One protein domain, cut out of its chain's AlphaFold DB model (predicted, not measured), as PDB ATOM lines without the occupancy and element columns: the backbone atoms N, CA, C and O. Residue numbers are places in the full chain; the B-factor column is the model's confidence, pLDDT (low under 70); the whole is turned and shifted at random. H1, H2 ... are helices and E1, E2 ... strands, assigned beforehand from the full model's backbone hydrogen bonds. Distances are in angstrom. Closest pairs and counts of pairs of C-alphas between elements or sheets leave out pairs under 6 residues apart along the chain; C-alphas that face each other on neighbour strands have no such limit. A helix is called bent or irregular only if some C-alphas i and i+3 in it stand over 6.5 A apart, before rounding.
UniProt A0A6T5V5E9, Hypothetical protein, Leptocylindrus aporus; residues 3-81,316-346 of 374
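Overview. This is residues 3 to 81 and 316 to 346 of the 374 residues of the protein "Hypothetical protein" of Leptocylindrus aporus (UniProt A0A6T5V5E9). A small twisted sheet of four parallel strands, E1 to E4, makes the core, and one long helix, H4, packs on one face of it, making two layers. The long link of residues 38 to 51 and the short helices H1, H2 and H3 lie on the other side, and after H4 the last residues fold back beside E4. The printed part has 110 residues, with four named strands and four named helices in the order E1 H1 H2 E2 E3 H3 E4 H4; the sheet order is E1 E2 E3 E4. The class is mixed, helices and strands, with 53 residues in named elements, under half. The whole is compact, with a radius of gyration of the C-alphas of 13.2 A, and rounded, spanning 34 by 32 by 28 A.

Along the chain. E1 is residues 9 to 12, 9.8 A long, and begins at C-alpha 9 (5.796, -23.138, -36.619). H1 is residues 15 to 18, 7.2 A, and H2 is residues 21 to 25, 5.7 A. E2 is residues 34 to 37, 10.4 A, and E3 is residues 52 to 55, 9.4 A. H3 is residues 62 to 67, 9.9 A, and E4 is residues 71 to 74, 9.5 A. H4, residues 316 to 337, is 31.3 A long and ends at C-alpha 337 (-5.753, -19.053, -26.962). H1 and H3 are irregular: C-alphas 15 and 18 are 7.2 A apart, C-alphas 63 and 66 7.4 A.

Arrangement. E1 and E2 are parallel at 25 degrees, with N 10 and O 34 at 2.9 A. E2 and E3 are parallel at 36 degrees, with N 37 and O 52 at 2.8 A. E3 and E4 are parallel at 32 degrees, with N 73 and O 53 at 2.8 A. E1, H1, H2, E2 and E3, H3, E4 are strand-helix-strand units, parallel neighbour strands with helices between, both with right-handed crossovers. H4 is on the sheet; its closest C-alphas to E4 are those of Gly 326 and Ile 73, 6.5 A. H1 and H2 only just touch, with 3 pairs of C-alphas within 8 A, and only at the corner, closest at Gly 15 and Thr 23, 5.6 A. H3 and H4 are apart. Every O i to N i+4 pair is within hydrogen-bond range in H2, 17 of 18 in H4 and 0 of 2 in H3, where 2 of 3 O i to N i+3 pairs are; H1 is too short for an i+4 pair.

Size, cuts and confidence. The farthest C-alphas, of Gly 4 and Asn 63, are 39.2 A apart. Residues 82 to 315 are not printed; C-alphas 81 and 316 are 7.0 A apart across the cut. E2 to E3 is a long link. Residues 344 to 345 pair, parallel, with residues 73 to 74 of E4. Mean pLDDT of the printed part is 92.8; residues 338 to 340 are under 70.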
ATOM      1  N   TYR A   3      14.367 -26.440 -31.319       95.81
ATOM      2  CA  TYR A   3      14.035 -25.592 -30.165       95.81
ATOM      3  C   TYR A   3      15.019 -24.421 -29.970       95.81
ATOM      4  O   TYR A   3      14.620 -23.271 -29.828       95.81
ATOM      5  N   GLY A   4      16.327 -24.687 -30.067       97.62
ATOM      6  CA  GLY A   4      17.372 -23.665 -29.929       97.62
ATOM      7  C   GLY A   4      17.414 -22.629 -31.063       97.62
ATOM      8  O   GLY A   4      18.182 -21.677 -30.973       97.62
ATOM      9  N   LYS A   5      16.626 -22.812 -32.130       97.44
ATOM     10  CA  LYS A   5      16.442 -21.835 -33.213       97.44
ATOM     11  C   LYS A   5      15.207 -20.950 -33.021       97.44
ATOM     12  O   LYS A   5      15.037 -20.036 -33.818       97.44
ATOM     13  N   GLY A   6      14.375 -21.199 -32.004       96.44
ATOM     14  CA  GLY A   6      13.161 -20.415 -31.763       96.44
ATOM     15  C   GLY A   6      12.144 -20.534 -32.899       96.44
ATOM     16  O   GLY A   6      11.563 -19.539 -33.315       96.44
ATOM     17  N   ILE A   7      11.976 -21.737 -33.459       97.81
ATOM     18  CA  ILE A   7      10.999 -21.974 -34.527       97.81
ATOM     19  C   ILE A   7       9.582 -21.814 -33.966       97.81
ATOM     20  O   ILE A   7       9.204 -22.529 -33.042       97.81
ATOM     21  N   HIS A   8       8.801 -20.897 -34.544       95.88
ATOM     22  CA  HIS A   8       7.406 -20.655 -34.160       95.88
ATOM     23  C   HIS A   8       6.460 -21.745 -34.683       95.88
ATOM     24  O   HIS A   8       5.612 -22.242 -33.951       95.88
ATOM     25  N   ILE A   9       6.623 -22.130 -35.952       97.12
ATOM     26  CA  ILE A   9       5.796 -23.138 -36.619       97.12
ATOM     27  C   ILE A   9       6.717 -24.154 -37.285       97.12
ATOM     28  O   ILE A   9       7.552 -23.787 -38.115       97.12
ATOM     29  N   LEU A  10       6.567 -25.429 -36.928       97.12
ATOM     30  CA  LEU A  10       7.283 -26.537 -37.551       97.12
ATOM     31  C   LEU A  10       6.367 -27.262 -38.541       97.12
ATOM     32  O   LEU A  10       5.326 -27.788 -38.160       97.12
ATOM     33  N   ILE A  11       6.759 -27.305 -39.813       97.00
ATOM     34  CA  ILE A  11       5.990 -27.982 -40.863       97.00
ATOM     35  C   ILE A  11       6.497 -29.418 -41.027       97.00
ATOM     36  O   ILE A  11       7.676 -29.626 -41.323       97.00
ATOM     37  N   ASP A  12       5.610 -30.396 -40.851       95.75
ATOM     38  CA  ASP A  12       5.813 -31.762 -41.317       95.75
ATOM     39  C   ASP A  12       5.436 -31.836 -42.792       95.75
ATOM     40  O   ASP A  12       4.274 -31.684 -43.167       95.75
ATOM     41  N   TRP A  13       6.442 -32.036 -43.634       92.25
ATOM     42  CA  TRP A  13       6.235 -32.196 -45.064       92.25
ATOM     43  C   TRP A  13       6.002 -33.651 -45.457       92.25
ATOM     44  O   TRP A  13       5.356 -33.908 -46.461       92.25
ATOM     45  N   ASP A  14       6.561 -34.600 -44.699       89.44
ATOM     46  CA  ASP A  14       6.642 -36.006 -45.098       89.44
ATOM     47  C   ASP A  14       5.483 -36.826 -44.512       89.44
ATOM     48  O   ASP A  14       5.015 -37.771 -45.154       89.44
ATOM     49  N   GLY A  15       5.048 -36.513 -43.286       93.00
ATOM     50  CA  GLY A  15       4.165 -37.383 -42.513       93.00
ATOM     51  C   GLY A  15       4.673 -38.833 -42.522       93.00
ATOM     52  O   GLY A  15       5.873 -39.118 -42.444       93.00
ATOM     53  N   PHE A  16       3.763 -39.782 -42.748       93.62
ATOM     54  CA  PHE A  16       4.114 -41.201 -42.871       93.62
ATOM     55  C   PHE A  16       4.511 -41.641 -44.290       93.62
ATOM     56  O   PHE A  16       4.717 -42.832 -44.524       93.62
ATOM     57  N   ALA A  17       4.671 -40.722 -45.251       87.69
ATOM     58  CA  ALA A  17       5.032 -41.085 -46.627       87.69
ATOM     59  C   ALA A  17       6.452 -41.678 -46.747       87.69
ATOM     60  O   ALA A  17       6.740 -42.411 -47.695       87.69
ATOM     61  N   ARG A  18       7.340 -41.385 -45.783       84.25
ATOM     62  CA  ARG A  18       8.729 -41.882 -45.712       84.25
ATOM     63  C   ARG A  18       9.001 -42.639 -44.411       84.25
ATOM     64  O   ARG A  18       9.867 -42.248 -43.634       84.25
ATOM     65  N   GLU A  19       8.218 -43.689 -44.164       86.31
ATOM     66  CA  GLU A  19       8.328 -44.565 -42.979       86.31
ATOM     67  C   GLU A  19       8.038 -43.867 -41.635       86.31
ATOM     68  O   GLU A  19       8.243 -44.456 -40.584       86.31
ATOM     69  N   GLY A  20       7.575 -42.611 -41.640       86.44
ATOM     70  CA  GLY A  20       7.185 -41.886 -40.425       86.44
ATOM     71  C   GLY A  20       8.328 -41.508 -39.484       86.44
ATOM     72  O   GLY A  20       8.076 -40.893 -38.455       86.44
ATOM     73  N   LEU A  21       9.588 -41.806 -39.821       86.19
ATOM     74  CA  LEU A  21      10.724 -41.671 -38.896       86.19
ATOM     75  C   LEU A  21      10.875 -40.255 -38.313       86.19
ATOM     76  O   LEU A  21      11.271 -40.087 -37.161       86.19
ATOM     77  N   ARG A  22      10.569 -39.220 -39.106       86.75
ATOM     78  CA  ARG A  22      10.597 -37.823 -38.645       86.75
ATOM     79  C   ARG A  22       9.356 -37.479 -37.833       86.75
ATOM     80  O   ARG A  22       9.503 -36.910 -36.753       86.75
ATOM     81  N   THR A  23       8.179 -37.849 -38.327       89.56
ATOM     82  CA  THR A  23       6.884 -37.625 -37.674       89.56
ATOM     83  C   THR A  23       6.829 -38.271 -36.295       89.56
ATOM     84  O   THR A  23       6.404 -37.624 -35.354       89.56
ATOM     85  N   GLU A  24       7.335 -39.491 -36.127       90.50
ATOM     86  CA  GLU A  24       7.366 -40.190 -34.834       90.50
ATOM     87  C   GLU A  24       8.576 -39.814 -33.968       90.50
ATOM     88  O   GLU A  24       8.523 -39.910 -32.745       90.50
ATOM     89  N   GLY A  25       9.690 -39.393 -34.572       89.31
ATOM     90  CA  GLY A  25      10.922 -39.110 -33.831       89.31
ATOM     91  C   GLY A  25      11.054 -37.667 -33.337       89.31
ATOM     92  O   GLY A  25      11.594 -37.427 -32.258       89.31
ATOM     93  N   ILE A  26      10.611 -36.690 -34.133       92.69
ATOM     94  CA  ILE A  26      10.888 -35.260 -33.910       92.69
ATOM     95  C   ILE A  26       9.657 -34.532 -33.378       92.69
ATOM     96  O   ILE A  26       9.760 -33.770 -32.416       92.69
ATOM     97  N   PHE A  27       8.499 -34.755 -33.994       95.62
ATOM     98  CA  PHE A  27       7.285 -34.002 -33.687       95.62
ATOM     99  C   PHE A  27       6.697 -34.288 -32.291       95.62
ATOM    100  O   PHE A  27       6.223 -33.335 -31.671       95.62
ATOM    101  N   PRO A  28       6.804 -35.490 -31.685       96.44
ATOM    102  CA  PRO A  28       6.310 -35.702 -30.322       96.44
ATOM    103  C   PRO A  28       7.083 -34.905 -29.270       96.44
ATOM    104  O   PRO A  28       6.556 -34.632 -28.197       96.44
ATOM    105  N   LEU A  29       8.321 -34.494 -29.576       96.06
ATOM    106  CA  LEU A  29       9.134 -33.653 -28.693       96.06
ATOM    107  C   LEU A  29       8.654 -32.196 -28.649       96.06
ATOM    108  O   LEU A  29       9.202 -31.416 -27.873       96.06
ATOM    109  N   ARG A  30       7.685 -31.820 -29.500       95.06
ATOM    110  CA  ARG A  30       7.065 -30.485 -29.562       95.06
ATOM    111  C   ARG A  30       8.093 -29.354 -29.548       95.06
ATOM    112  O   ARG A  30       8.040 -28.416 -28.759       95.06
ATOM    113  N   SER A  31       9.081 -29.474 -30.433       95.38
ATOM    114  CA  SER A  31      10.219 -28.545 -30.492       95.38
ATOM    115  C   SER A  31       9.888 -27.164 -31.081       95.38
ATOM    116  O   SER A  31      10.747 -26.282 -31.058       95.38
ATOM    117  N   ALA A  32       8.658 -26.992 -31.571       95.88
ATOM    118  CA  ALA A  32       7.995 -25.727 -31.864       95.88
ATOM    119  C   ALA A  32       6.587 -25.759 -31.236       95.88
ATOM    120  O   ALA A  32       6.013 -26.849 -31.114       95.88
ATOM    121  N   PRO A  33       6.021 -24.604 -30.845       94.88
ATOM    122  CA  PRO A  33       4.701 -24.566 -30.225       94.88
ATOM    123  C   PRO A  33       3.605 -25.056 -31.177       94.88
ATOM    124  O   PRO A  33       2.776 -25.866 -30.769       94.88
ATOM    125  N   ILE A  34       3.660 -24.650 -32.451       96.19
ATOM    126  CA  ILE A  34       2.717 -25.080 -33.489       96.19
ATOM    127  C   ILE A  34       3.408 -26.051 -34.448       96.19
ATOM    128  O   ILE A  34       4.508 -25.778 -34.936       96.19
ATOM    129  N   GLN A  35       2.751 -27.165 -34.756       97.12
ATOM    130  CA  GLN A  35       3.228 -28.170 -35.700       97.12
ATOM    131  C   GLN A  35       2.140 -28.516 -36.723       97.12
ATOM    132  O   GLN A  35       1.004 -28.794 -36.348       97.12
ATOM    133  N   ILE A  36       2.469 -28.482 -38.015       97.31
ATOM    134  CA  ILE A  36       1.474 -28.541 -39.100       97.31
ATOM    135  C   ILE A  36       1.881 -29.568 -40.149       97.31
ATOM    136  O   ILE A  36       3.009 -29.517 -40.627       97.31
ATOM    137  N   LEU A  37       0.962 -30.438 -40.564       97.00
ATOM    138  CA  LEU A  37       1.148 -31.327 -41.710       97.00
ATOM    139  C   LEU A  37       0.810 -30.613 -43.032       97.00
ATOM    140  O   LEU A  37      -0.227 -29.952 -43.149       97.00
ATOM    141  N   HIS A  38       1.655 -30.774 -44.054       95.69
ATOM    142  CA  HIS A  38       1.404 -30.224 -45.386       95.69
ATOM    143  C   HIS A  38       2.006 -31.071 -46.528       95.69
ATOM    144  O   HIS A  38       3.125 -31.562 -46.437       95.69
ATOM    145  N   GLN A  39       1.271 -31.158 -47.643       86.94
ATOM    146  CA  GLN A  39       1.635 -31.748 -48.945       86.94
ATOM    147  C   GLN A  39       1.731 -33.277 -49.076       86.94
ATOM    148  O   GLN A  39       0.867 -33.844 -49.744       86.94
ATOM    149  N   GLU A  40       2.776 -33.955 -48.580       89.00
ATOM    150  CA  GLU A  40       3.073 -35.327 -49.062       89.00
ATOM    151  C   GLU A  40       2.131 -36.392 -48.502       89.00
ATOM    152  O   GLU A  40       1.736 -37.320 -49.218       89.00
ATOM    153  N   PHE A  41       1.784 -36.294 -47.218       94.06
ATOM    154  CA  PHE A  41       0.949 -37.292 -46.563       94.06
ATOM    155  C   PHE A  41      -0.528 -36.902 -46.625       94.06
ATOM    156  O   PHE A  41      -0.955 -35.894 -46.068       94.06
ATOM    157  N   LEU A  42      -1.316 -37.726 -47.315       93.88
ATOM    158  CA  LEU A  42      -2.713 -37.446 -47.644       93.88
ATOM    159  C   LEU A  42      -3.697 -38.112 -46.691       93.88
ATOM    160  O   LEU A  42      -4.537 -38.927 -47.087       93.88
ATOM    161  N   GLY A  43      -3.570 -37.759 -45.422       94.44
ATOM    162  CA  GLY A  43      -4.456 -38.216 -44.370       94.44
ATOM    163  C   GLY A  43      -4.054 -37.648 -43.019       94.44
ATOM    164  O   GLY A  43      -3.038 -36.970 -42.886       94.44
ATOM    165  N   THR A  44      -4.869 -37.955 -42.017       95.88
ATOM    166  CA  THR A  44      -4.581 -37.662 -40.612       95.88
ATOM    167  C   THR A  44      -3.320 -38.383 -40.148       95.88
ATOM    168  O   THR A  44      -3.143 -39.570 -40.433       95.88
ATOM    169  N   THR A  45      -2.461 -37.709 -39.384       95.69
ATOM    170  CA  THR A  45      -1.392 -38.393 -38.645       95.69
ATOM    171  C   THR A  45      -1.942 -39.214 -37.479       95.69
ATOM    172  O   THR A  45      -1.240 -40.077 -36.956       95.69
ATOM    173  N   GLY A  46      -3.185 -38.953 -37.057       95.50
ATOM    174  CA  GLY A  46      -3.807 -39.603 -35.905       95.50
ATOM    175  C   GLY A  46      -3.101 -39.283 -34.587       95.50
ATOM    176  O   GLY A  46      -3.221 -40.041 -33.626       95.50
ATOM    177  N   SER A  47      -2.327 -38.198 -34.550       93.81
ATOM    178  CA  SER A  47      -1.429 -37.881 -33.449       93.81
ATOM    179  C   SER A  47      -1.884 -36.650 -32.656       93.81
ATOM    180  O   SER A  47      -2.444 -35.718 -33.230       93.81
ATOM    181  N   PRO A  48      -1.609 -36.589 -31.339       92.62
ATOM    182  CA  PRO A  48      -1.892 -35.406 -30.524       92.62
ATOM    183  C   PRO A  48      -0.821 -34.311 -30.663       92.62
ATOM    184  O   PRO A  48      -0.894 -33.280 -29.997       92.62
ATOM    185  N   PHE A  49       0.233 -34.563 -31.445       93.69
ATOM    186  CA  PHE A  49       1.380 -33.668 -31.565       93.69
ATOM    187  C   PHE A  49       1.418 -32.900 -32.889       93.69
ATOM    188  O   PHE A  49       2.195 -31.956 -32.993       93.69
ATOM    189  N   ILE A  50       0.598 -33.247 -33.881       96.38
ATOM    190  CA  ILE A  50       0.359 -32.394 -35.050       96.38
ATOM    191  C   ILE A  50      -0.948 -31.637 -34.827       96.38
ATOM    192  O   ILE A  50      -1.994 -32.232 -34.591       96.38
ATOM    193  N   ASP A  51      -0.874 -30.313 -34.882       96.69
ATOM    194  CA  ASP A  51      -1.979 -29.431 -34.515       96.69
ATOM    195  C   ASP A  51      -2.916 -29.164 -35.684       96.69
ATOM    196  O   ASP A  51      -4.138 -29.146 -35.527       96.69
ATOM    197  N   TYR A  52      -2.328 -28.929 -36.857       97.56
ATOM    198  CA  TYR A  52      -3.053 -28.520 -38.047       97.56
ATOM    199  C   TYR A  52      -2.643 -29.328 -39.276       97.56
ATOM    200  O   TYR A  52      -1.529 -29.841 -39.361       97.56
ATOM    201  N   ILE A  53      -3.532 -29.379 -40.263       97.88
ATOM    202  CA  ILE A  53      -3.248 -29.881 -41.607       97.88
ATOM    203  C   ILE A  53      -3.749 -28.870 -42.635       97.88
ATOM    204  O   ILE A  53      -4.904 -28.440 -42.592       97.88
ATOM    205  N   PHE A  54      -2.888 -28.490 -43.574       97.94
ATOM    206  CA  PHE A  54      -3.310 -27.710 -44.737       97.94
ATOM    207  C   PHE A  54      -4.085 -28.596 -45.711       97.94
ATOM    208  O   PHE A  54      -3.583 -29.623 -46.172       97.94
ATOM    209  N   THR A  55      -5.301 -28.178 -46.041       97.62
ATOM    210  CA  THR A  55      -6.210 -28.896 -46.935       97.62
ATOM    211  C   THR A  55      -7.115 -27.902 -47.679       97.62
ATOM    212  O   THR A  55      -6.892 -26.698 -47.619       97.62
ATOM    213  N   ASP A  56      -8.112 -28.386 -48.409       96.06
ATOM    214  CA  ASP A  56      -9.179 -27.591 -49.016       96.06
ATOM    215  C   ASP A  56     -10.528 -28.298 -48.792       96.06
ATOM    216  O   ASP A  56     -10.584 -29.468 -48.402       96.06
ATOM    217  N   GLU A  57     -11.632 -27.586 -48.993       94.00
ATOM    218  CA  GLU A  57     -12.975 -28.106 -48.692       94.00
ATOM    219  C   GLU A  57     -13.402 -29.275 -49.568       94.00
ATOM    220  O   GLU A  57     -14.289 -30.047 -49.200       94.00
ATOM    221  N   ARG A  58     -12.799 -29.390 -50.751       94.81
ATOM    222  CA  ARG A  58     -13.154 -30.399 -51.744       94.81
ATOM    223  C   ARG A  58     -12.445 -31.700 -51.404       94.81
ATOM    224  O   ARG A  58     -13.062 -32.762 -51.503       94.81
ATOM    225  N   VAL A  59     -11.184 -31.614 -50.981       96.25
ATOM    226  CA  VAL A  59     -10.350 -32.737 -50.548       96.25
ATOM    227  C   VAL A  59     -10.739 -33.239 -49.159       96.25
ATOM    228  O   VAL A  59     -10.856 -34.450 -48.978       96.25
ATOM    229  N   SER A  60     -10.987 -32.334 -48.210       96.75
ATOM    230  CA  SER A  60     -11.360 -32.666 -46.829       96.75
ATOM    231  C   SER A  60     -12.606 -31.889 -46.394       96.75
ATOM    232  O   SER A  60     -12.501 -30.874 -45.696       96.75
ATOM    233  N   PRO A  61     -13.811 -32.347 -46.783       95.31
ATOM    234  CA  PRO A  61     -15.060 -31.696 -46.401       95.31
ATOM    235  C   PRO A  61     -15.222 -31.609 -44.879       95.31
ATOM    236  O   PRO A  61     -14.844 -32.531 -44.156       95.31
ATOM    237  N   MET A  62     -15.856 -30.543 -44.380       94.06
ATOM    238  CA  MET A  62     -16.052 -30.349 -42.934       94.06
ATOM    239  C   MET A  62     -16.810 -31.512 -42.273       94.06
ATOM    240  O   MET A  62     -16.500 -31.896 -41.146       94.06
ATOM    241  N   ASN A  63     -17.741 -32.144 -42.995       94.38
ATOM    242  CA  ASN A  63     -18.474 -33.326 -42.523       94.38
ATOM    243  C   ASN A  63     -17.556 -34.514 -42.190       94.38
ATOM    244  O   ASN A  63     -17.926 -35.376 -41.392       94.38
ATOM    245  N   ASP A  64     -16.352 -34.541 -42.759       94.44
ATOM    246  CA  ASP A  64     -15.355 -35.591 -42.572       94.44
ATOM    247  C   ASP A  64     -14.270 -35.186 -41.558       94.44
ATOM    248  O   ASP A  64     -13.374 -35.978 -41.276       94.44
ATOM    249  N   SER A  65     -14.366 -33.993 -40.952       95.06
ATOM    250  CA  SER A  65     -13.398 -33.474 -39.965       95.06
ATOM    251  C   SER A  65     -13.189 -34.391 -38.761       95.06
ATOM    252  O   SER A  65     -12.079 -34.482 -38.246       95.06
ATOM    253  N   HIS A  66     -14.215 -35.147 -38.360       94.19
ATOM    254  CA  HIS A  66     -14.137 -36.135 -37.280       94.19
ATOM    255  C   HIS A  66     -13.169 -37.300 -37.559       94.19
ATOM    256  O   HIS A  66     -12.840 -38.046 -36.640       94.19
ATOM    257  N   LEU A  67     -12.732 -37.483 -38.810       95.50
ATOM    258  CA  LEU A  67     -11.726 -38.481 -39.187       95.50
ATOM    259  C   LEU A  67     -10.287 -37.989 -38.964       95.50
ATOM    260  O   LEU A  67      -9.352 -38.762 -39.167       95.50
ATOM    261  N   TYR A  68     -10.097 -36.729 -38.567       96.94
ATOM    262  CA  TYR A  68      -8.791 -36.095 -38.420       96.94
ATOM    263  C   TYR A  68      -8.523 -35.712 -36.968       96.94
ATOM    264  O   TYR A  68      -9.412 -35.234 -36.262       96.94
ATOM    265  N   SER A  69      -7.284 -35.926 -36.521       95.94
ATOM    266  CA  SER A  69      -6.827 -35.401 -35.231       95.94
ATOM    267  C   SER A  69      -6.459 -33.923 -35.350       95.94
ATOM    268  O   SER A  69      -6.689 -33.150 -34.422       95.94
ATOM    269  N   GLU A  70      -5.920 -33.527 -36.502       97.06
ATOM    270  CA  GLU A  70      -5.521 -32.161 -36.805       97.06
ATOM    271  C   GLU A  70      -6.721 -31.256 -37.089       97.06
ATOM    272  O   GLU A  70      -7.733 -31.656 -37.671       97.06
ATOM    273  N   LYS A  71      -6.567 -29.966 -36.790       96.81
ATOM    274  CA  LYS A  71      -7.471 -28.935 -37.290       96.81
ATOM    275  C   LYS A  71      -7.101 -28.539 -38.721       96.81
ATOM    276  O   LYS A  71      -5.965 -28.221 -39.046       96.81
ATOM    277  N   PHE A  72      -8.085 -28.528 -39.606       97.44
ATOM    278  CA  PHE A  72      -7.941 -28.002 -40.963       97.44
ATOM    279  C   PHE A  72      -7.530 -26.531 -41.038       97.44
ATOM    280  O   PHE A  72      -8.105 -25.679 -40.358       97.44
ATOM    281  N   ILE A  73      -6.591 -26.258 -41.941       97.19
ATOM    282  CA  ILE A  73      -6.336 -24.951 -42.538       97.19
ATOM    283  C   ILE A  73      -6.791 -25.033 -43.994       97.19
ATOM    284  O   ILE A  73      -6.109 -25.644 -44.818       97.19
ATOM    285  N   TYR A  74      -7.954 -24.460 -44.302       97.12
ATOM    286  CA  TYR A  74      -8.506 -24.472 -45.651       97.12
ATOM    287  C   TYR A  74      -7.847 -23.415 -46.532       97.12
ATOM    288  O   TYR A  74      -8.040 -22.214 -46.325       97.12
ATOM    289  N   MET A  75      -7.107 -23.888 -47.532       95.69
ATOM    290  CA  MET A  75      -6.719 -23.118 -48.709       95.69
ATOM    291  C   MET A  75      -7.975 -22.820 -49.548       95.69
ATOM    292  O   MET A  75      -8.851 -23.685 -49.630       95.69
ATOM    293  N   PRO A  76      -8.086 -21.631 -50.168       91.62
ATOM    294  CA  PRO A  76      -9.314 -21.224 -50.861       91.62
ATOM    295  C   PRO A  76      -9.606 -22.068 -52.115       91.62
ATOM    296  O   PRO A  76     -10.745 -22.474 -52.369       91.62
ATOM    297  N   ASP A  77      -8.555 -22.392 -52.870       91.62
ATOM    298  CA  ASP A  77      -8.652 -23.130 -54.127       91.62
ATOM    299  C   ASP A  77      -8.321 -24.616 -53.933       91.62
ATOM    300  O   ASP A  77      -9.177 -25.420 -53.558       91.62
ATOM    301  N   HIS A  78      -7.064 -24.980 -54.194       95.19
ATOM    302  CA  HIS A  78      -6.533 -26.324 -54.053       95.19
ATOM    303  C   HIS A  78      -5.392 -26.335 -53.038       95.19
ATOM    304  O   HIS A  78      -4.527 -25.455 -53.047       95.19
ATOM    305  N   PHE A  79      -5.358 -27.345 -52.170       94.88
ATOM    306  CA  PHE A  79      -4.349 -27.431 -51.112       94.88
ATOM    307  C   PHE A  79      -2.925 -27.688 -51.624       94.88
ATOM    308  O   PHE A  79      -1.960 -27.446 -50.894       94.88
ATOM    309  N   PHE A  80      -2.772 -28.177 -52.855       93.00
ATOM    310  CA  PHE A  80      -1.501 -28.619 -53.422       93.00
ATOM    311  C   PHE A  80      -1.067 -27.740 -54.601       93.00
ATOM    312  O   PHE A  80      -1.856 -27.459 -55.497       93.00
ATOM    313  N   SER A  81       0.213 -27.365 -54.647       92.25
ATOM    314  CA  SER A  81       0.814 -26.688 -55.801       92.25
ATOM    315  C   SER A  81       2.171 -27.298 -56.140       92.25
ATOM    316  O   SER A  81       3.024 -27.455 -55.268       92.25
ATOM    317  N   VAL A 316       1.272 -19.690 -58.327       94.06
ATOM    318  CA  VAL A 316       2.157 -19.994 -57.191       94.06
ATOM    319  C   VAL A 316       2.299 -18.812 -56.237       94.06
ATOM    320  O   VAL A 316       2.426 -19.009 -55.029       94.06
ATOM    321  N   LYS A 317       2.288 -17.577 -56.750       92.12
ATOM    322  CA  LYS A 317       2.460 -16.389 -55.912       92.12
ATOM    323  C   LYS A 317       1.256 -16.229 -54.988       92.12
ATOM    324  O   LYS A 317       1.444 -15.989 -53.795       92.12
ATOM    325  N   ASN A 318       0.046 -16.398 -55.518       91.19
ATOM    326  CA  ASN A 318      -1.167 -16.359 -54.710       91.19
ATOM    327  C   ASN A 318      -1.256 -17.556 -53.752       91.19
ATOM    328  O   ASN A 318      -1.575 -17.373 -52.579       91.19
ATOM    329  N   TYR A 319      -0.872 -18.757 -54.196       94.19
ATOM    330  CA  TYR A 319      -0.782 -19.931 -53.322       94.19
ATOM    331  C   TYR A 319       0.130 -19.680 -52.109       94.19
ATOM    332  O   TYR A 319      -0.272 -19.923 -50.974       94.19
ATOM    333  N   VAL A 320       1.335 -19.134 -52.326       94.69
ATOM    334  CA  VAL A 320       2.276 -18.802 -51.242       94.69
ATOM    335  C   VAL A 320       1.710 -17.718 -50.324       94.69
ATOM    336  O   VAL A 320       1.832 -17.846 -49.107       94.69
ATOM    337  N   LYS A 321       1.053 -16.689 -50.875       94.00
ATOM    338  CA  LYS A 321       0.377 -15.656 -50.075       94.00
ATOM    339  C   LYS A 321      -0.684 -16.277 -49.160       94.00
ATOM    340  O   LYS A 321      -0.697 -15.994 -47.967       94.00
ATOM    341  N   ASN A 322      -1.525 -17.161 -49.689       94.00
ATOM    342  CA  ASN A 322      -2.558 -17.847 -48.914       94.00
ATOM    343  C   ASN A 322      -1.958 -18.783 -47.859       94.00
ATOM    344  O   ASN A 322      -2.397 -18.779 -46.711       94.00
ATOM    345  N   PHE A 323      -0.895 -19.510 -48.203       95.56
ATOM    346  CA  PHE A 323      -0.152 -20.332 -47.250       95.56
ATOM    347  C   PHE A 323       0.390 -19.485 -46.085       95.56
ATOM    348  O   PHE A 323       0.189 -19.838 -44.924       95.56
ATOM    349  N   GLN A 324       0.998 -18.328 -46.373       96.12
ATOM    350  CA  GLN A 324       1.478 -17.382 -45.358       96.12
ATOM    351  C   GLN A 324       0.343 -16.838 -44.486       96.12
ATOM    352  O   GLN A 324       0.489 -16.814 -43.266       96.12
ATOM    353  N   ILE A 325      -0.801 -16.476 -45.077       94.88
ATOM    354  CA  ILE A 325      -1.992 -16.049 -44.327       94.88
ATOM    355  C   ILE A 325      -2.437 -17.151 -43.359       94.88
ATOM    356  O   ILE A 325      -2.667 -16.869 -42.185       94.88
ATOM    357  N   GLY A 326      -2.493 -18.411 -43.803       94.25
ATOM    358  CA  GLY A 326      -2.820 -19.547 -42.937       94.25
ATOM    359  C   GLY A 326      -1.864 -19.682 -41.749       94.25
ATOM    360  O   GLY A 326      -2.312 -19.844 -40.612       94.25
ATOM    361  N   LEU A 327      -0.554 -19.548 -41.989       95.75
ATOM    362  CA  LEU A 327       0.466 -19.558 -40.932       95.75
ATOM    363  C   LEU A 327       0.299 -18.390 -39.947       95.75
ATOM    364  O   LEU A 327       0.395 -18.581 -38.734       95.75
ATOM    365  N   GLU A 328       0.029 -17.183 -40.445       94.56
ATOM    366  CA  GLU A 328      -0.213 -16.014 -39.598       94.56
ATOM    367  C   GLU A 328      -1.474 -16.174 -38.748       94.56
ATOM    368  O   GLU A 328      -1.460 -15.827 -37.568       94.56
ATOM    369  N   MET A 329      -2.552 -16.717 -39.317       91.44
ATOM    370  CA  MET A 329      -3.806 -16.951 -38.604       91.44
ATOM    371  C   MET A 329      -3.616 -17.919 -37.434       91.44
ATOM    372  O   MET A 329      -4.054 -17.616 -36.323       91.44
ATOM    373  N   VAL A 330      -2.930 -19.052 -37.643       93.38
ATOM    374  CA  VAL A 330      -2.676 -20.004 -36.546       93.38
ATOM    375  C   VAL A 330      -1.719 -19.438 -35.501       93.38
ATOM    376  O   VAL A 330      -1.917 -19.678 -34.313       93.38
ATOM    377  N   TRP A 331      -0.726 -18.642 -35.910       94.06
ATOM    378  CA  TRP A 331       0.180 -17.981 -34.971       94.06
ATOM    379  C   TRP A 331      -0.544 -16.946 -34.108       94.06
ATOM    380  O   TRP A 331      -0.409 -16.960 -32.886       94.06
ATOM    381  N   ARG A 332      -1.364 -16.084 -34.725       90.69
ATOM    382  CA  ARG A 332      -2.185 -15.092 -34.013       90.69
ATOM    383  C   ARG A 332      -3.183 -15.749 -33.063       90.69
ATOM    384  O   ARG A 332      -3.433 -15.215 -31.993       90.69
ATOM    385  N   ARG A 333      -3.734 -16.909 -33.426       88.62
ATOM    386  CA  ARG A 333      -4.594 -17.679 -32.523       88.62
ATOM    387  C   ARG A 333      -3.806 -18.237 -31.342       88.62
ATOM    388  O   ARG A 333      -4.238 -18.092 -30.210       88.62
ATOM    389  N   TYR A 334      -2.635 -18.820 -31.587       90.94
ATOM    390  CA  TYR A 334      -1.797 -19.390 -30.530       90.94
ATOM    391  C   TYR A 334      -1.388 -18.365 -29.465       90.94
ATOM    392  O   TYR A 334      -1.414 -18.681 -28.283       90.94
ATOM    393  N   ILE A 335      -1.055 -17.129 -29.854       90.00
ATOM    394  CA  ILE A 335      -0.687 -16.083 -28.881       90.00
ATOM    395  C   ILE A 335      -1.860 -15.622 -27.996       90.00
ATOM    396  O   ILE A 335      -1.607 -14.984 -26.979       90.00
ATOM    397  N   VAL A 336      -3.112 -15.905 -28.383       86.19
ATOM    398  CA  VAL A 336      -4.321 -15.541 -27.621       86.19
ATOM    399  C   VAL A 336      -4.868 -16.737 -26.836       86.19
ATOM    400  O   VAL A 336      -5.111 -16.614 -25.641       86.19
ATOM    401  N   ASP A 337      -5.028 -17.888 -27.493       77.75
ATOM    402  CA  ASP A 337      -5.753 -19.053 -26.962       77.75
ATOM    403  C   ASP A 337      -4.832 -20.184 -26.454       77.75
ATOM    404  O   ASP A 337      -5.324 -21.195 -25.957       77.75
ATOM    405  N   GLU A 338      -3.507 -20.065 -26.632       69.69
ATOM    406  CA  GLU A 338      -2.447 -21.053 -26.326       69.69
ATOM    407  C   GLU A 338      -2.563 -22.440 -26.999       69.69
ATOM    408  O   GLU A 338      -1.567 -23.162 -27.084       69.69
ATOM    409  N   LEU A 339      -3.727 -22.834 -27.528       66.50
ATOM    410  CA  LEU A 339      -3.960 -24.145 -28.140       66.50
ATOM    411  C   LEU A 339      -4.730 -24.076 -29.474       66.50
ATOM    412  O   LEU A 339      -5.534 -23.169 -29.701       66.50
ATOM    413  N   PRO A 340      -4.548 -25.076 -30.364       65.88
ATOM    414  CA  PRO A 340      -5.375 -25.255 -31.556       65.88
ATOM    415  C   PRO A 340      -6.813 -25.613 -31.163       65.88
ATOM    416  O   PRO A 340      -7.151 -26.776 -30.948       65.88
ATOM    417  N   SER A 341      -7.692 -24.620 -31.055       72.94
ATOM    418  CA  SER A 341      -9.067 -24.869 -30.609       72.94
ATOM    419  C   SER A 341      -9.972 -25.396 -31.728       72.94
ATOM    420  O   SER A 341     -10.949 -26.098 -31.466       72.94
ATOM    421  N   SER A 342      -9.683 -25.066 -32.990       87.62
ATOM    422  CA  SER A 342     -10.711 -25.089 -34.033       87.62
ATOM    423  C   SER A 342     -10.127 -24.909 -35.453       87.62
ATOM    424  O   SER A 342      -8.960 -24.537 -35.601       87.62
ATOM    425  N   HIS A 343     -10.894 -25.220 -36.504       93.75
ATOM    426  CA  HIS A 343     -10.445 -25.122 -37.906       93.75
ATOM    427  C   HIS A 343     -10.210 -23.655 -38.331       93.75
ATOM    428  O   HIS A 343     -10.615 -22.719 -37.643       93.75
ATOM    429  N   ILE A 344      -9.525 -23.410 -39.446       91.81
ATOM    430  CA  ILE A 344      -9.460 -22.075 -40.057       91.81
ATOM    431  C   ILE A 344      -9.685 -22.152 -41.557       91.81
ATOM    432  O   ILE A 344      -9.336 -23.137 -42.206       91.81
ATOM    433  N   ARG A 345     -10.242 -21.076 -42.108       91.81
ATOM    434  CA  ARG A 345     -10.458 -20.904 -43.540       91.81
ATOM    435  C   ARG A 345      -9.810 -19.612 -43.999       91.81
ATOM    436  O   ARG A 345     -10.091 -18.552 -43.445       91.81
ATOM    437  N   ILE A 346      -8.962 -19.715 -45.013       90.69
ATOM    438  CA  ILE A 346      -8.388 -18.561 -45.697       90.69
ATOM    439  C   ILE A 346      -9.436 -18.080 -46.707       90.69
ATOM    440  O   ILE A 346      -9.880 -18.854 -47.551       90.69
TER     441      ILE A 346